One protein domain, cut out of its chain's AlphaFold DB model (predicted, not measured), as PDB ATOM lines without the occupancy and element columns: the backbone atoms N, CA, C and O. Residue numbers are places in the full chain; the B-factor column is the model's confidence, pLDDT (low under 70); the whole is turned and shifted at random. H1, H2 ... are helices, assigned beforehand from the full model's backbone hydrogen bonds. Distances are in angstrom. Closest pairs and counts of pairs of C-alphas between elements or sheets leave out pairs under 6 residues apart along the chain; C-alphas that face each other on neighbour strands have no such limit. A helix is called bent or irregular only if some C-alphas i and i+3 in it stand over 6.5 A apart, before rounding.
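AT A GLANCE: This is residues 47 to 94 of the 198 residues of an uncharacterized protein of Setaria italica (UniProt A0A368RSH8). Two helices cross as an X, H2 packing over the middle of H1 about at right angles, and a short loop, residues 67 to 71, joins them. Past H2, residues 86 to 94 fold back toward the first printed residues. The printed part has 48 residues with two named helices, H1 then H2, and no named strand: all helix. It is compact, with a radius of gyration of the C-alphas of 9.9 A, and spans 27 by 21 by 16 A.

IN THESE COORDINATES: H1, residues 51 to 66, measures 20.3 A from C-alpha 51 at (8.062, -26.602, 45.533) to C-alpha 66. It has a kink of 31 degrees near residue 60 and is irregular, but only just: C-alphas 54 and 57 are 6.7 A apart. H2, residues 72 to 85, measures 21.1 A and ends with C-alpha 85 at (-1.741, -38.935, 37.256); it is irregular, with C-alphas 73 and 76 7.3 A apart.

HOW THE PARTS SIT: H1 and H2 touch, H2 with residues 79 to 83 alone; the closest C-alphas, of Tyr 59 and Ile 79, are 6.1 A apart. Their lines are about perpendicular, at 81 degrees. O i to N i+4 pairs are within hydrogen-bond range in 10 of 12 cases in H1 and 8 of 10 in H2.

THE WHOLE: The farthest C-alphas, of Gly 67 and Leu 94, are 28.6 A apart. The printed part has no cut, and the link from H1 to H2 is tight. Mean pLDDT of the printed part is 83.0; residues 47 and 72 to 74 are under 70.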
ATOM      1  N   THR A  47      11.279 -34.625  35.343       68.62
ATOM      2  CA  THR A  47      11.496 -33.497  36.252       68.62
ATOM      3  C   THR A  47      10.266 -33.259  37.129       68.62
ATOM      4  O   THR A  47       9.148 -33.137  36.636       68.62
ATOM      5  N   ILE A  48      10.475 -33.202  38.445       75.62
ATOM      6  CA  ILE A  48       9.430 -32.887  39.429       75.62
ATOM      7  C   ILE A  48       9.147 -31.370  39.378       75.62
ATOM      8  O   ILE A  48      10.102 -30.600  39.207       75.62
ATOM      9  N   PRO A  49       7.881 -30.930  39.532       79.19
ATOM     10  CA  PRO A  49       7.522 -29.526  39.730       79.19
ATOM     11  C   PRO A  49       8.367 -28.835  40.804       79.19
ATOM     12  O   PRO A  49       8.921 -29.483  41.698       79.19
ATOM     13  N   ASP A  50       8.474 -27.510  40.723       80.50
ATOM     14  CA  ASP A  50       9.033 -26.741  41.834       80.50
ATOM     15  C   ASP A  50       8.164 -26.867  43.098       80.50
ATOM     16  O   ASP A  50       7.034 -27.361  43.067       80.50
ATOM     17  N   GLY A  51       8.745 -26.496  44.244       82.56
ATOM     18  CA  GLY A  51       8.062 -26.602  45.533       82.56
ATOM     19  C   GLY A  51       6.775 -25.782  45.571       82.56
ATOM     20  O   GLY A  51       5.783 -26.264  46.109       82.56
ATOM     21  N   ASP A  52       6.782 -24.609  44.943       85.75
ATOM     22  CA  ASP A  52       5.664 -23.668  44.945       85.75
ATOM     23  C   ASP A  52       4.471 -24.208  44.145       85.75
ATOM     24  O   ASP A  52       3.336 -24.166  44.618       85.75
ATOM     25  N   LEU A  53       4.702 -24.803  42.969       85.94
ATOM     26  CA  LEU A  53       3.649 -25.451  42.187       85.94
ATOM     27  C   LEU A  53       3.157 -26.735  42.868       85.94
ATOM     28  O   LEU A  53       1.952 -27.001  42.867       85.94
ATOM     29  N   LEU A  54       4.073 -27.519  43.455       86.69
ATOM     30  CA  LEU A  54       3.762 -28.786  44.123       86.69
ATOM     31  C   LEU A  54       2.894 -28.582  45.372       86.69
ATOM     32  O   LEU A  54       1.861 -29.229  45.504       86.69
ATOM     33  N   TRP A  55       3.292 -27.679  46.269       88.00
ATOM     34  CA  TRP A  55       2.572 -27.395  47.516       88.00
ATOM     35  C   TRP A  55       1.489 -26.323  47.375       88.00
ATOM     36  O   TRP A  55       0.671 -26.162  48.276       88.00
ATOM     37  N   GLY A  56       1.464 -25.594  46.261       89.25
ATOM     38  CA  GLY A  56       0.418 -24.633  45.938       89.25
ATOM     39  C   GLY A  56      -0.708 -25.291  45.151       89.25
ATOM     40  O   GLY A  56      -1.555 -25.992  45.704       89.25
ATOM     41  N   LYS A  57      -0.721 -25.055  43.835       89.94
ATOM     42  CA  LYS A  57      -1.855 -25.412  42.976       89.94
ATOM     43  C   LYS A  57      -2.123 -26.920  42.934       89.94
ATOM     44  O   LYS A  57      -3.275 -27.325  43.016       89.94
ATOM     45  N   ILE A  58      -1.076 -27.745  42.858       90.31
ATOM     46  CA  ILE A  58      -1.222 -29.209  42.804       90.31
ATOM     47  C   ILE A  58      -1.800 -29.747  44.119       90.31
ATOM     48  O   ILE A  58      -2.726 -30.554  44.087       90.31
ATOM     49  N   TYR A  59      -1.273 -29.304  45.264       90.06
ATOM     50  CA  TYR A  59      -1.791 -29.687  46.580       90.06
ATOM     51  C   TYR A  59      -3.256 -29.286  46.746       90.06
ATOM     52  O   TYR A  59      -4.080 -30.114  47.123       90.06
ATOM     53  N   GLN A  60      -3.585 -28.034  46.416       91.25
ATOM     54  CA  GLN A  60      -4.953 -27.533  46.506       91.25
ATOM     55  C   GLN A  60      -5.905 -28.377  45.663       91.25
ATOM     56  O   GLN A  60      -6.909 -28.845  46.186       91.25
ATOM     57  N   ASP A  61      -5.583 -28.615  44.393       91.25
ATOM     58  CA  ASP A  61      -6.440 -29.405  43.509       91.25
ATOM     59  C   ASP A  61      -6.585 -30.850  44.013       91.25
ATOM     60  O   ASP A  61      -7.686 -31.389  44.009       91.25
ATOM     61  N   MET A  62      -5.508 -31.461  44.523       91.38
ATOM     62  CA  MET A  62      -5.560 -32.799  45.114       91.38
ATOM     63  C   MET A  62      -6.521 -32.861  46.306       91.38
ATOM     64  O   MET A  62      -7.356 -33.759  46.370       91.38
ATOM     65  N   VAL A  63      -6.416 -31.915  47.245       90.19
ATOM     66  CA  VAL A  63      -7.287 -31.865  48.429       90.19
ATOM     67  C   VAL A  63      -8.740 -31.616  48.023       90.19
ATOM     68  O   VAL A  63      -9.634 -32.241  48.582       90.19
ATOM     69  N   HIS A  64      -8.987 -30.775  47.014       91.75
ATOM     70  CA  HIS A  64     -10.339 -30.522  46.508       91.75
ATOM     71  C   HIS A  64     -10.942 -31.730  45.771       91.75
ATOM     72  O   HIS A  64     -12.132 -31.991  45.923       91.75
ATOM     73  N   GLU A  65     -10.158 -32.459  44.970       90.31
ATOM     74  CA  GLU A  65     -10.650 -33.596  44.175       90.31
ATOM     75  C   GLU A  65     -10.766 -34.890  44.997       90.31
ATOM     76  O   GLU A  65     -11.715 -35.651  44.819       90.31
ATOM     77  N   ILE A  66      -9.807 -35.155  45.888       86.69
ATOM     78  CA  ILE A  66      -9.737 -36.400  46.674       86.69
ATOM     79  C   ILE A  66     -10.434 -36.245  48.033       86.69
ATOM     80  O   ILE A  66     -10.914 -37.230  48.590       86.69
ATOM     81  N   GLY A  67     -10.499 -35.027  48.581       82.31
ATOM     82  CA  GLY A  67     -11.111 -34.751  49.886       82.31
ATOM     83  C   GLY A  67     -10.295 -35.240  51.088       82.31
ATOM     84  O   GLY A  67     -10.803 -35.233  52.206       82.31
ATOM     85  N   VAL A  68      -9.050 -35.679  50.874       78.69
ATOM     86  CA  VAL A  68      -8.158 -36.194  51.923       78.69
ATOM     87  C   VAL A  68      -6.891 -35.352  51.962       78.69
ATOM     88  O   VAL A  68      -6.175 -35.246  50.962       78.69
ATOM     89  N   GLU A  69      -6.597 -34.779  53.129       80.62
ATOM     90  CA  GLU A  69      -5.306 -34.145  53.367       80.62
ATOM     91  C   GLU A  69      -4.232 -35.215  53.579       80.62
ATOM     92  O   GLU A  69      -4.425 -36.169  54.336       80.62
ATOM     93  N   PRO A  70      -3.093 -35.111  52.885       78.06
ATOM     94  CA  PRO A  70      -2.058 -36.114  52.983       78.06
ATOM     95  C   PRO A  70      -1.267 -35.906  54.290       78.06
ATOM     96  O   PRO A  70      -0.622 -34.877  54.482       78.06
ATOM     97  N   GLU A  71      -1.302 -36.884  55.195       75.12
ATOM     98  CA  GLU A  71      -0.670 -36.774  56.516       75.12
ATOM     99  C   GLU A  71       0.782 -37.292  56.557       75.12
ATOM    100  O   GLU A  71       1.165 -38.267  55.903       75.12
ATOM    101  N   GLY A  72       1.602 -36.644  57.391       69.81
ATOM    102  CA  GLY A  72       2.928 -37.123  57.791       69.81
ATOM    103  C   GLY A  72       4.034 -37.003  56.735       69.81
ATOM    104  O   GLY A  72       3.991 -36.193  55.808       69.81
ATOM    105  N   LEU A  73       5.080 -37.823  56.892       60.53
ATOM    106  CA  LEU A  73       6.285 -37.802  56.046       60.53
ATOM    107  C   LEU A  73       6.015 -38.190  54.581       60.53
ATOM    108  O   LEU A  73       6.808 -37.851  53.702       60.53
ATOM    109  N   TYR A  74       4.883 -38.845  54.310       66.75
ATOM    110  CA  TYR A  74       4.475 -39.273  52.972       66.75
ATOM    111  C   TYR A  74       3.683 -38.209  52.204       66.75
ATOM    112  O   TYR A  74       3.382 -38.408  51.026       66.75
ATOM    113  N   ALA A  75       3.399 -37.051  52.814       79.69
ATOM    114  CA  ALA A  75       2.554 -36.031  52.201       79.69
ATOM    115  C   ALA A  75       3.058 -35.584  50.823       79.69
ATOM    116  O   ALA A  75       2.320 -35.546  49.837       79.69
ATOM    117  N   ARG A  76       4.369 -35.357  50.729       82.19
ATOM    118  CA  ARG A  76       5.032 -34.971  49.483       82.19
ATOM    119  C   ARG A  76       4.918 -36.040  48.396       82.19
ATOM    120  O   ARG A  76       4.789 -35.704  47.222       82.19
ATOM    121  N   GLU A  77       4.988 -37.315  48.760       81.06
ATOM    122  CA  GLU A  77       4.895 -38.414  47.797       81.06
ATOM    123  C   GLU A  77       3.478 -38.580  47.261       81.06
ATOM    124  O   GLU A  77       3.309 -38.785  46.060       81.06
ATOM    125  N   THR A  78       2.470 -38.433  48.120       84.25
ATOM    126  CA  THR A  78       1.056 -38.463  47.729       84.25
ATOM    127  C   THR A  78       0.744 -37.365  46.712       84.25
ATOM    128  O   THR A  78       0.174 -37.645  45.658       84.25
ATOM    129  N   ILE A  79       1.238 -36.147  46.948       87.38
ATOM    130  CA  ILE A  79       1.079 -35.017  46.020       87.38
ATOM    131  C   ILE A  79       1.801 -35.288  44.692       87.38
ATOM    132  O   ILE A  79       1.255 -35.044  43.616       87.38
ATOM    133  N   ILE A  80       3.018 -35.845  44.736       85.00
ATOM    134  CA  ILE A  80       3.757 -36.222  43.522       85.00
ATOM    135  C   ILE A  80       3.009 -37.313  42.741       85.00
ATOM    136  O   ILE A  80       2.963 -37.250  41.512       85.00
ATOM    137  N   LYS A  81       2.420 -38.308  43.417       86.06
ATOM    138  CA  LYS A  81       1.607 -39.359  42.781       86.06
ATOM    139  C   LYS A  81       0.386 -38.758  42.083       86.06
ATOM    140  O   LYS A  81       0.178 -39.045  40.904       86.06
ATOM    141  N   TYR A  82      -0.348 -37.878  42.761       87.81
ATOM    142  CA  TYR A  82      -1.483 -37.165  42.174       87.81
ATOM    143  C   TYR A  82      -1.072 -36.329  40.954       87.81
ATOM    144  O   TYR A  82      -1.683 -36.441  39.888       87.81
ATOM    145  N   TRP A  83       0.011 -35.552  41.058       88.06
ATOM    146  CA  TRP A  83       0.535 -34.772  39.935       88.06
ATOM    147  C   TRP A  83       0.893 -35.649  38.734       88.06
ATOM    148  O   TRP A  83       0.591 -35.288  37.602       88.06
ATOM    149  N   ARG A  84       1.510 -36.815  38.958       82.75
ATOM    150  CA  ARG A  84       1.859 -37.751  37.877       82.75
ATOM    151  C   ARG A  84       0.621 -38.235  37.126       82.75
ATOM    152  O   ARG A  84       0.657 -38.301  35.901       82.75
ATOM    153  N   GLN A  85      -0.459 -38.533  37.847       85.25
ATOM    154  CA  GLN A  85      -1.741 -38.935  37.256       85.25
ATOM    155  C   GLN A  85      -2.416 -37.782  36.500       85.25
ATOM    156  O   GLN A  85      -3.096 -38.008  35.505       85.25
ATOM    157  N   ASN A  86      -2.171 -36.542  36.929       86.88
ATOM    158  CA  ASN A  86      -2.810 -35.334  36.411       86.88
ATOM    159  C   ASN A  86      -1.843 -34.420  35.642       86.88
ATOM    160  O   ASN A  86      -2.055 -33.212  35.554       86.88
ATOM    161  N   ARG A  87      -0.762 -34.971  35.075       80.94
ATOM    162  CA  ARG A  87       0.358 -34.170  34.549       80.94
ATOM    163  C   ARG A  87      -0.057 -33.194  33.448       80.94
ATOM    164  O   ARG A  87       0.534 -32.126  33.335       80.94
ATOM    165  N   THR A  88      -1.065 -33.543  32.653       83.88
ATOM    166  CA  THR A  88      -1.596 -32.702  31.571       83.88
ATOM    167  C   THR A  88      -2.343 -31.465  32.067       83.88
ATOM    168  O   THR A  88      -2.499 -30.523  31.296       83.88
ATOM    169  N   LYS A  89      -2.768 -31.428  33.341       86.94
ATOM    170  CA  LYS A  89      -3.431 -30.264  33.950       86.94
ATOM    171  C   LYS A  89      -2.452 -29.140  34.316       86.94
ATOM    172  O   LYS A  89      -2.885 -28.011  34.525       86.94
ATOM    173  N   TYR A  90      -1.151 -29.429  34.409       85.88
ATOM    174  CA  TYR A  90      -0.163 -28.506  34.970       85.88
ATOM    175  C   TYR A  90       0.915 -28.096  33.961       85.88
ATOM    176  O   TYR A  90       1.280 -28.890  33.088       85.88
ATOM    177  N   PRO A  91       1.486 -26.884  34.103       80.44
ATOM    178  CA  PRO A  91       2.639 -26.464  33.318       80.44
ATOM    179  C   PRO A  91       3.799 -27.454  33.434       80.44
ATOM    180  O   PRO A  91       4.027 -28.068  34.481       80.44
ATOM    181  N   ARG A  92       4.570 -27.586  32.350       80.81
ATOM    182  CA  ARG A  92       5.778 -28.410  32.355       80.81
ATOM    183  C   ARG A  92       6.752 -27.878  33.420       80.81
ATOM    184  O   ARG A  92       7.067 -26.690  33.400       80.81
ATOM    185  N   PRO A  93       7.303 -28.747  34.283       77.25
ATOM    186  CA  PRO A  93       8.345 -28.351  35.217       77.25
ATOM    187  C   PRO A  93       9.585 -27.829  34.495       77.25
ATOM    188  O   PRO A  93      10.098 -28.490  33.584       77.25
ATOM    189  N   LEU A  94      10.082 -26.679  34.949       75.38
ATOM    190  CA  LEU A  94      11.323 -26.093  34.456       75.38
ATOM    191  C   LEU A  94      12.508 -27.029  34.712       75.38
ATOM    192  O   LEU A  94      12.645 -27.622  35.790       75.38
TER     193      LEU A  94